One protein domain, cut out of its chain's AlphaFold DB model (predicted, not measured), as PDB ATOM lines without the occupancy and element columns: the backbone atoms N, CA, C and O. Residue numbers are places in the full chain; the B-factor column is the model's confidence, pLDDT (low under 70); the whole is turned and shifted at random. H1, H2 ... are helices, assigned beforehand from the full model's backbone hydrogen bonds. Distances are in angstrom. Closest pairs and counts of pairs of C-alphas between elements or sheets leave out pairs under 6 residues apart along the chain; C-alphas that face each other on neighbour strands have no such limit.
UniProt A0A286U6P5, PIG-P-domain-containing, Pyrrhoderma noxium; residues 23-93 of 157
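This is residues 23 to 93 of the 157 residues of the protein "PIG-P-domain-containing" of Pyrrhoderma noxium (UniProt A0A286U6P5). Look first for the longest helix, H3, which makes an open V with the long helix H1: the end of H1 and the beginning of H3 meet at the corner, and the two arms spread from there. Beyond the corner, the short helix H2 and the loop of residues 56 to 65 make a small head, and this head and H3 together make the longest axis. The printed part has 71 residues with three named helices, H1, H2 and H3 along the chain, and no named strand; its class is all helix. The whole is extended, with a radius of gyration of the C-alphas of 18.3 A, and flat, spanning 59 by 36 by 16 A.

Start from H3, residues 66 to 91, and look across its first turn to H1, residues 23 to 47. The two are close but not clearly touching; their closest C-alphas, those of Ala 46 and Ala 67, are 5.7 A apart. They run opposite ways at a steep tilt of 49 degrees. H2, residues 50 to 55, is close to H1 but not clearly touching it, with the closest C-alphas, those of Trp 45 and Ile 53, 7.6 A apart. These two run opposite ways at a steep tilt of 66 degrees. H2 and H3 are apart. In H1 and H2 every O i to N i+4 pair is within hydrogen-bond range; in H3, 21 of 22 are.

Find C-alpha 66 at (-20.652, 40.253, 40.851); from there H3 runs 35.8 A to C-alpha 91 at (-37.819, 11.086, 29.292). H1 begins at C-alpha 23, at (-45.216, 28.742, 62.895), and runs 36.4 A to C-alpha 47. H2 measures 8.4 A from C-alpha 50 to C-alpha 55.

The two C-alphas farthest apart, those of Tyr 55 and Thr 93, are 59.3 A apart. Residues 69 to 93, of which 69 to 91 belong to H3, stand free, and so do residues 23 to 41 of H1. The link from H1 to H2 is tight, and that from H2 to H3, 10 residues, is short. The printed part has no cut; its mean pLDDT is 92.4, and residue 23 alone is under 70.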
ATOM      1  N   ALA A  23     -46.612  28.833  63.299       69.06
ATOM      2  CA  ALA A  23     -45.216  28.742  62.895       69.06
ATOM      3  C   ALA A  23     -44.971  29.143  61.414       69.06
ATOM      4  O   ALA A  23     -44.080  29.959  61.184       69.06
ATOM      5  N   PRO A  24     -45.766  28.700  60.413       77.25
ATOM      6  CA  PRO A  24     -45.529  29.031  59.003       77.25
ATOM      7  C   PRO A  24     -45.677  30.522  58.657       77.25
ATOM      8  O   PRO A  24     -44.951  31.012  57.796       77.25
ATOM      9  N   GLU A  25     -46.574  31.260  59.324       80.25
ATOM     10  CA  GLU A  25     -46.768  32.701  59.068       80.25
ATOM     11  C   GLU A  25     -45.562  33.534  59.531       80.25
ATOM     12  O   GLU A  25     -45.151  34.467  58.840       80.25
ATOM     13  N   PHE A  26     -44.924  33.149  60.642       87.81
ATOM     14  CA  PHE A  26     -43.716  33.820  61.121       87.81
ATOM     15  C   PHE A  26     -42.506  33.563  60.221       87.81
ATOM     16  O   PHE A  26     -41.764  34.499  59.929       87.81
ATOM     17  N   TYR A  27     -42.318  32.332  59.732       90.81
ATOM     18  CA  TYR A  27     -41.211  32.037  58.815       90.81
ATOM     19  C   TYR A  27     -41.333  32.815  57.507       90.81
ATOM     20  O   TYR A  27     -40.340  33.370  57.042       90.81
ATOM     21  N   GLY A  28     -42.546  32.912  56.949       90.81
ATOM     22  CA  GLY A  28     -42.798  33.706  55.746       90.81
ATOM     23  C   GLY A  28     -42.470  35.185  55.952       90.81
ATOM     24  O   GLY A  28     -41.773  35.777  55.130       90.81
ATOM     25  N   PHE A  29     -42.895  35.767  57.078       92.38
ATOM     26  CA  PHE A  29     -42.597  37.163  57.403       92.38
ATOM     27  C   PHE A  29     -41.095  37.423  57.577       92.38
ATOM     28  O   PHE A  29     -40.572  38.402  57.037       92.38
ATOM     29  N   VAL A  30     -40.392  36.546  58.303       94.69
ATOM     30  CA  VAL A  30     -38.944  36.669  58.522       94.69
ATOM     31  C   VAL A  30     -38.188  36.507  57.208       94.69
ATOM     32  O   VAL A  30     -37.330  37.333  56.915       94.69
ATOM     33  N   ALA A  31     -38.531  35.499  56.400       94.50
ATOM     34  CA  ALA A  31     -37.908  35.265  55.101       94.50
ATOM     35  C   ALA A  31     -38.148  36.432  54.132       94.50
ATOM     36  O   ALA A  31     -37.224  36.863  53.447       94.50
ATOM     37  N   TRP A  32     -39.364  36.980  54.089       95.19
ATOM     38  CA  TRP A  32     -39.684  38.128  53.242       95.19
ATOM     39  C   TRP A  32     -38.924  39.387  53.677       95.19
ATOM     40  O   TRP A  32     -38.261  40.024  52.856       95.19
ATOM     41  N   SER A  33     -38.949  39.703  54.975       96.25
ATOM     42  CA  SER A  33     -38.272  40.884  55.525       96.25
ATOM     43  C   SER A  33     -36.753  40.794  55.360       96.25
ATOM     44  O   SER A  33     -36.113  41.777  54.977       96.25
ATOM     45  N   SER A  34     -36.162  39.618  55.600       97.06
ATOM     46  CA  SER A  34     -34.722  39.404  55.430       97.06
ATOM     47  C   SER A  34     -34.311  39.470  53.961       97.06
ATOM     48  O   SER A  34     -33.338  40.152  53.646       97.06
ATOM     49  N   THR A  35     -35.082  38.859  53.055       96.56
ATOM     50  CA  THR A  35     -34.816  38.907  51.609       96.56
ATOM     51  C   THR A  35     -34.856  40.340  51.094       96.56
ATOM     52  O   THR A  35     -33.950  40.753  50.374       96.56
ATOM     53  N   TYR A  36     -35.857  41.130  51.494       96.75
ATOM     54  CA  TYR A  36     -35.962  42.524  51.063       96.75
ATOM     55  C   TYR A  36     -34.838  43.394  51.639       96.75
ATOM     56  O   TYR A  36     -34.253  44.205  50.923       96.75
ATOM     57  N   THR A  37     -34.476  43.181  52.906       97.44
ATOM     58  CA  THR A  37     -33.352  43.886  53.542       97.44
ATOM     59  C   THR A  37     -32.034  43.580  52.829       97.44
ATOM     60  O   THR A  37     -31.302  44.499  52.469       97.44
ATOM     61  N   LEU A  38     -31.750  42.301  52.559       95.81
ATOM     62  CA  LEU A  38     -30.564  41.880  51.808       95.81
ATOM     63  C   LEU A  38     -30.571  42.418  50.376       95.81
ATOM     64  O   LEU A  38     -29.528  42.831  49.878       95.81
ATOM     65  N   PHE A  39     -31.734  42.457  49.728       95.00
ATOM     66  CA  PHE A  39     -31.874  43.011  48.387       95.00
ATOM     67  C   PHE A  39     -31.575  44.515  48.352       95.00
ATOM     68  O   PHE A  39     -30.826  44.961  47.488       95.00
ATOM     69  N   ILE A  40     -32.083  45.293  49.315       96.00
ATOM     70  CA  ILE A  40     -31.747  46.721  49.432       96.00
ATOM     71  C   ILE A  40     -30.242  46.896  49.642       96.00
ATOM     72  O   ILE A  40     -29.626  47.703  48.950       96.00
ATOM     73  N   LEU A  41     -29.640  46.133  50.559       93.31
ATOM     74  CA  LEU A  41     -28.196  46.188  50.809       93.31
ATOM     75  C   LEU A  41     -27.389  45.848  49.552       93.31
ATOM     76  O   LEU A  41     -26.416  46.534  49.248       93.31
ATOM     77  N   TYR A  42     -27.820  44.841  48.793       93.25
ATOM     78  CA  TYR A  42     -27.216  44.463  47.520       93.25
ATOM     79  C   TYR A  42     -27.321  45.579  46.472       93.25
ATOM     80  O   TYR A  42     -26.321  45.903  45.835       93.25
ATOM     81  N   VAL A  43     -28.490  46.208  46.315       93.38
ATOM     82  CA  VAL A  43     -28.683  47.320  45.365       93.38
ATOM     83  C   VAL A  43     -27.852  48.538  45.768       93.38
ATOM     84  O   VAL A  43     -27.208  49.147  44.913       93.38
ATOM     85  N   LEU A  44     -27.826  48.878  47.059       92.56
ATOM     86  CA  LEU A  44     -26.987  49.960  47.576       92.56
ATOM     87  C   LEU A  44     -25.511  49.674  47.302       92.56
ATOM     88  O   LEU A  44     -24.828  50.530  46.754       92.56
ATOM     89  N   TRP A  45     -25.035  48.467  47.606       92.12
ATOM     90  CA  TRP A  45     -23.664  48.050  47.315       92.12
ATOM     91  C   TRP A  45     -23.336  48.111  45.812       92.12
ATOM     92  O   TRP A  45     -22.273  48.600  45.433       92.12
ATOM     93  N   ALA A  46     -24.258  47.679  44.947       92.31
ATOM     94  CA  ALA A  46     -24.061  47.675  43.500       92.31
ATOM     95  C   ALA A  46     -23.997  49.089  42.892       92.31
ATOM     96  O   ALA A  46     -23.209  49.320  41.972       92.31
ATOM     97  N   LEU A  47     -24.810  50.030  43.391       91.00
ATOM     98  CA  LEU A  47     -24.997  51.354  42.780       91.00
ATOM     99  C   LEU A  47     -24.236  52.496  43.471       91.00
ATOM    100  O   LEU A  47     -23.912  53.478  42.802       91.00
ATOM    101  N   LEU A  48     -23.956  52.420  44.779       90.25
ATOM    102  CA  LEU A  48     -23.217  53.488  45.465       90.25
ATOM    103  C   LEU A  48     -21.774  53.557  44.959       90.25
ATOM    104  O   LEU A  48     -21.156  52.508  44.790       90.25
ATOM    105  N   PRO A  49     -21.190  54.756  44.796       88.31
ATOM    106  CA  PRO A  49     -19.773  54.901  44.479       88.31
ATOM    107  C   PRO A  49     -18.876  54.528  45.673       88.31
ATOM    108  O   PRO A  49     -19.279  54.642  46.833       88.31
ATOM    109  N   ASP A  50     -17.636  54.115  45.384       86.56
ATOM    110  CA  ASP A  50     -16.664  53.595  46.365       86.56
ATOM    111  C   ASP A  50     -16.445  54.536  47.556       86.56
ATOM    112  O   ASP A  50     -16.309  54.085  48.690       86.56
ATOM    113  N   THR A  51     -16.467  55.848  47.314       87.31
ATOM    114  CA  THR A  51     -16.238  56.873  48.341       87.31
ATOM    115  C   THR A  51     -17.227  56.777  49.501       87.31
ATOM    116  O   THR A  51     -16.836  56.972  50.649       87.31
ATOM    117  N   TRP A  52     -18.486  56.434  49.228       89.44
ATOM    118  CA  TRP A  52     -19.516  56.298  50.259       89.44
ATOM    119  C   TRP A  52     -19.381  54.986  51.030       89.44
ATOM    120  O   TRP A  52     -19.622  54.957  52.234       89.44
ATOM    121  N   ILE A  53     -18.967  53.913  50.354       88.19
ATOM    122  CA  ILE A  53     -18.763  52.592  50.966       88.19
ATOM    123  C   ILE A  53     -17.562  52.632  51.920       88.19
ATOM    124  O   ILE A  53     -17.664  52.183  53.062       88.19
ATOM    125  N   VAL A  54     -16.460  53.248  51.485       89.06
ATOM    126  CA  VAL A  54     -15.263  53.446  52.314       89.06
ATOM    127  C   VAL A  54     -15.552  54.403  53.474       89.06
ATOM    128  O   VAL A  54     -15.110  54.151  54.590       89.06
ATOM    129  N   TYR A  55     -16.360  55.452  53.261       89.94
ATOM    130  CA  TYR A  55     -16.816  56.330  54.349       89.94
ATOM    131  C   TYR A  55     -17.627  55.577  55.417       89.94
ATOM    132  O   TYR A  55     -17.534  55.897  56.600       89.94
ATOM    133  N   LEU A  56     -18.375  54.542  55.022       87.75
ATOM    134  CA  LEU A  56     -19.092  53.653  55.940       87.75
ATOM    135  C   LEU A  56     -18.159  52.735  56.763       87.75
ATOM    136  O   LEU A  56     -18.644  51.993  57.615       87.75
ATOM    137  N   GLY A  57     -16.845  52.763  56.506       89.31
ATOM    138  CA  GLY A  57     -15.841  51.917  57.156       89.31
ATOM    139  C   GLY A  57     -15.653  50.544  56.504       89.31
ATOM    140  O   GLY A  57     -15.033  49.667  57.101       89.31
ATOM    141  N   ILE A  58     -16.193  50.327  55.299       86.94
ATOM    142  CA  ILE A  58     -16.055  49.062  54.566       86.94
ATOM    143  C   ILE A  58     -14.874  49.186  53.599       86.94
ATOM    144  O   ILE A  58     -15.010  49.688  52.486       86.94
ATOM    145  N   GLU A  59     -13.703  48.723  54.032       84.56
ATOM    146  CA  GLU A  59     -12.472  48.772  53.227       84.56
ATOM    147  C   GLU A  59     -12.350  47.607  52.238       84.56
ATOM    148  O   GLU A  59     -11.699  47.736  51.203       84.56
ATOM    149  N   TRP A  60     -12.994  46.472  52.527       86.00
ATOM    150  CA  TRP A  60     -12.964  45.292  51.669       86.00
ATOM    151  C   TRP A  60     -14.374  44.813  51.335       86.00
ATOM    152  O   TRP A  60     -15.177  44.521  52.223       86.00
ATOM    153  N   TYR A  61     -14.661  44.710  50.039       87.62
ATOM    154  CA  TYR A  61     -15.889  44.136  49.499       87.62
ATOM    155  C   TYR A  61     -15.592  43.404  48.173       87.62
ATOM    156  O   TYR A  61     -14.554  43.658  47.556       87.62
ATOM    157  N   PRO A  62     -16.458  42.469  47.728       87.62
ATOM    158  CA  PRO A  62     -16.251  41.714  46.490       87.62
ATOM    159  C   PRO A  62     -16.170  42.613  45.250       87.62
ATOM    160  O   PRO A  62     -16.660  43.737  45.259       87.62
ATOM    161  N   ASN A  63     -15.614  42.112  44.143       90.31
ATOM    162  CA  ASN A  63     -15.581  42.881  42.895       90.31
ATOM    163  C   ASN A  63     -17.009  43.268  42.438       90.31
ATOM    164  O   ASN A  63     -17.935  42.455  42.490       90.31
ATOM    165  N   ARG A  64     -17.197  44.501  41.953       90.00
ATOM    166  CA  ARG A  64     -18.504  45.023  41.511       90.00
ATOM    167  C   ARG A  64     -19.098  44.252  40.334       90.00
ATOM    168  O   ARG A  64     -20.310  44.269  40.150       90.00
ATOM    169  N   GLU A  65     -18.284  43.526  39.570       93.00
ATOM    170  CA  GLU A  65     -18.762  42.642  38.497       93.00
ATOM    171  C   GLU A  65     -19.764  41.586  38.996       93.00
ATOM    172  O   GLU A  65     -20.682  41.200  38.273       93.00
ATOM    173  N   TRP A  66     -19.683  41.178  40.265       92.50
ATOM    174  CA  TRP A  66     -20.652  40.253  40.851       92.50
ATOM    175  C   TRP A  66     -22.078  40.818  40.874       92.50
ATOM    176  O   TRP A  66     -23.038  40.046  40.845       92.50
ATOM    177  N   ALA A  67     -22.237  42.146  40.830       93.75
ATOM    178  CA  ALA A  67     -23.542  42.779  40.689       93.75
ATOM    179  C   ALA A  67     -24.225  42.429  39.357       93.75
ATOM    180  O   ALA A  67     -25.444  42.314  39.333       93.75
ATOM    181  N   ILE A  68     -23.481  42.201  38.268       93.81
ATOM    182  CA  ILE A  68     -24.073  41.772  36.990       93.81
ATOM    183  C   ILE A  68     -24.063  40.251  36.824       93.81
ATOM    184  O   ILE A  68     -24.993  39.685  36.250       93.81
ATOM    185  N   LEU A  69     -23.051  39.570  37.370       95.50
ATOM    186  CA  LEU A  69     -22.944  38.117  37.260       95.50
ATOM    187  C   LEU A  69     -24.081  37.408  38.002       95.50
ATOM    188  O   LEU A  69     -24.689  36.506  37.435       95.50
ATOM    189  N   LEU A  70     -24.417  37.825  39.227       93.81
ATOM    190  CA  LEU A  70     -25.496  37.200  40.003       93.81
ATOM    191  C   LEU A  70     -26.848  37.157  39.257       93.81
ATOM    192  O   LEU A  70     -27.402  36.062  39.127       93.81
ATOM    193  N   PRO A  71     -27.389  38.275  38.730       94.12
ATOM    194  CA  PRO A  71     -28.632  38.242  37.965       94.12
ATOM    195  C   PRO A  71     -28.490  37.521  36.617       94.12
ATOM    196  O   PRO A  71     -29.431  36.865  36.181       94.12
ATOM    197  N   ALA A  72     -27.328  37.581  35.960       96.31
ATOM    198  CA  ALA A  72     -27.117  36.844  34.712       96.31
ATOM    199  C   ALA A  72     -27.162  35.320  34.936       96.31
ATOM    200  O   ALA A  72     -27.891  34.606  34.246       96.31
ATOM    201  N   TYR A  73     -26.439  34.817  35.940       96.56
ATOM    202  CA  TYR A  73     -26.435  33.393  36.280       96.56
ATOM    203  C   TYR A  73     -27.773  32.916  36.848       96.56
ATOM    204  O   TYR A  73     -28.144  31.767  36.610       96.56
ATOM    205  N   SER A  74     -28.529  33.766  37.553       96.25
ATOM    206  CA  SER A  74     -29.859  33.382  38.044       96.25
ATOM    207  C   SER A  74     -30.832  33.115  36.893       96.25
ATOM    208  O   SER A  74     -31.534  32.105  36.921       96.25
ATOM    209  N   VAL A  75     -30.814  33.936  35.836       97.38
ATOM    210  CA  VAL A  75     -31.607  33.692  34.617       97.38
ATOM    211  C   VAL A  75     -31.198  32.375  33.958       97.38
ATOM    212  O   VAL A  75     -32.066  31.569  33.620       97.38
ATOM    213  N   VAL A  76     -29.893  32.117  33.828       97.75
ATOM    214  CA  VAL A  76     -29.387  30.851  33.269       97.75
ATOM    215  C   VAL A  76     -29.855  29.652  34.099       97.75
ATOM    216  O   VAL A  76     -30.334  28.678  33.524       97.75
ATOM    217  N   LEU A  77     -29.785  29.720  35.431       97.81
ATOM    218  CA  LEU A  77     -30.249  28.651  36.324       97.81
ATOM    219  C   LEU A  77     -31.758  28.403  36.219       97.81
ATOM    220  O   LEU A  77     -32.190  27.248  36.217       97.81
ATOM    221  N   ILE A  78     -32.561  29.464  36.116       97.81
ATOM    222  CA  ILE A  78     -34.014  29.352  35.931       97.81
ATOM    223  C   ILE A  78     -34.314  28.639  34.610       97.81
ATOM    224  O   ILE A  78     -35.046  27.648  34.598       97.81
ATOM    225  N   LEU A  79     -33.713  29.095  33.508       98.06
ATOM    226  CA  LEU A  79     -33.886  28.466  32.197       98.06
ATOM    227  C   LEU A  79     -33.423  27.007  32.212       98.06
ATOM    228  O   LEU A  79     -34.155  26.132  31.757       98.06
ATOM    229  N   LEU A  80     -32.251  26.730  32.787       98.12
ATOM    230  CA  LEU A  80     -31.713  25.377  32.908       98.12
ATOM    231  C   LEU A  80     -32.661  24.459  33.684       98.12
ATOM    232  O   LEU A  80     -32.850  23.310  33.294       98.12
ATOM    233  N   THR A  81     -33.289  24.962  34.748       98.06
ATOM    234  CA  THR A  81     -34.266  24.204  35.537       98.06
ATOM    235  C   THR A  81     -35.490  23.848  34.692       98.06
ATOM    236  O   THR A  81     -35.914  22.693  34.701       98.06
ATOM    237  N   TYR A  82     -36.022  24.790  33.906       97.44
ATOM    238  CA  TYR A  82     -37.136  24.517  32.989       97.44
ATOM    239  C   TYR A  82     -36.761  23.519  31.893       97.44
ATOM    240  O   TYR A  82     -37.513  22.575  31.657       97.44
ATOM    241  N   PHE A  83     -35.597  23.679  31.262       97.88
ATOM    242  CA  PHE A  83     -35.116  22.730  30.255       97.88
ATOM    243  C   PHE A  83     -34.915  21.335  30.840       97.88
ATOM    244  O   PHE A  83     -35.311  20.351  30.224       97.88
ATOM    245  N   THR A  84     -34.356  21.246  32.047       98.00
ATOM    246  CA  THR A  84     -34.174  19.972  32.750       98.00
ATOM    247  C   THR A  84     -35.523  19.339  33.072       98.00
ATOM    248  O   THR A  84     -35.709  18.153  32.828       98.00
ATOM    249  N   TYR A  85     -36.487  20.121  33.561       96.69
ATOM    250  CA  TYR A  85     -37.844  19.642  33.814       96.69
ATOM    251  C   TYR A  85     -38.511  19.116  32.537       96.69
ATOM    252  O   TYR A  85     -39.072  18.025  32.555       96.69
ATOM    253  N   TRP A  86     -38.398  19.839  31.419       96.88
ATOM    254  CA  TRP A  86     -38.908  19.391  30.119       96.88
ATOM    255  C   TRP A  86     -38.229  18.105  29.652       96.88
ATOM    256  O   TRP A  86     -38.909  17.174  29.233       96.88
ATOM    257  N   ALA A  87     -36.902  18.027  29.763       96.56
ATOM    258  CA  ALA A  87     -36.151  16.830  29.409       96.56
ATOM    259  C   ALA A  87     -36.584  15.625  30.257       96.56
ATOM    260  O   ALA A  87     -36.788  14.545  29.713       96.56
ATOM    261  N   LEU A  88     -36.792  15.814  31.563       96.19
ATOM    262  CA  LEU A  88     -37.313  14.772  32.450       96.19
ATOM    263  C   LEU A  88     -38.757  14.395  32.113       96.19
ATOM    264  O   LEU A  88     -39.096  13.218  32.168       96.19
ATOM    265  N   ALA A  89     -39.615  15.357  31.777       93.75
ATOM    266  CA  ALA A  89     -40.991  15.075  31.384       93.75
ATOM    267  C   ALA A  89     -41.034  14.230  30.104       93.75
ATOM    268  O   ALA A  89     -41.721  13.213  30.066       93.75
ATOM    269  N   LEU A  90     -40.232  14.595  29.099       91.00
ATOM    270  CA  LEU A  90     -40.096  13.831  27.857       91.00
ATOM    271  C   LEU A  90     -39.486  12.449  28.102       91.00
ATOM    272  O   LEU A  90     -39.989  11.466  27.575       91.00
ATOM    273  N   TYR A  91     -38.450  12.358  28.936       92.94
ATOM    274  CA  TYR A  91     -37.819  11.086  29.292       92.94
ATOM    275  C   TYR A  91     -38.780  10.125  30.011       92.94
ATOM    276  O   TYR A  91     -38.684   8.917  29.833       92.94
ATOM    277  N   ASN A  92     -39.703  10.652  30.818       90.94
ATOM    278  CA  ASN A  92     -40.700   9.855  31.537       90.94
ATOM    279  C   ASN A  92     -42.007   9.651  30.750       90.94
ATOM    280  O   ASN A  92     -42.947   9.071  31.293       90.94
ATOM    281  N   THR A  93     -42.110  10.152  29.515       88.69
ATOM    282  CA  THR A  93     -43.302   9.937  28.685       88.69
ATOM    283  C   THR A  93     -43.250   8.519  28.096       88.69
ATOM    284  O   THR A  93     -42.211   8.162  27.538       88.69
TER     285      THR A  93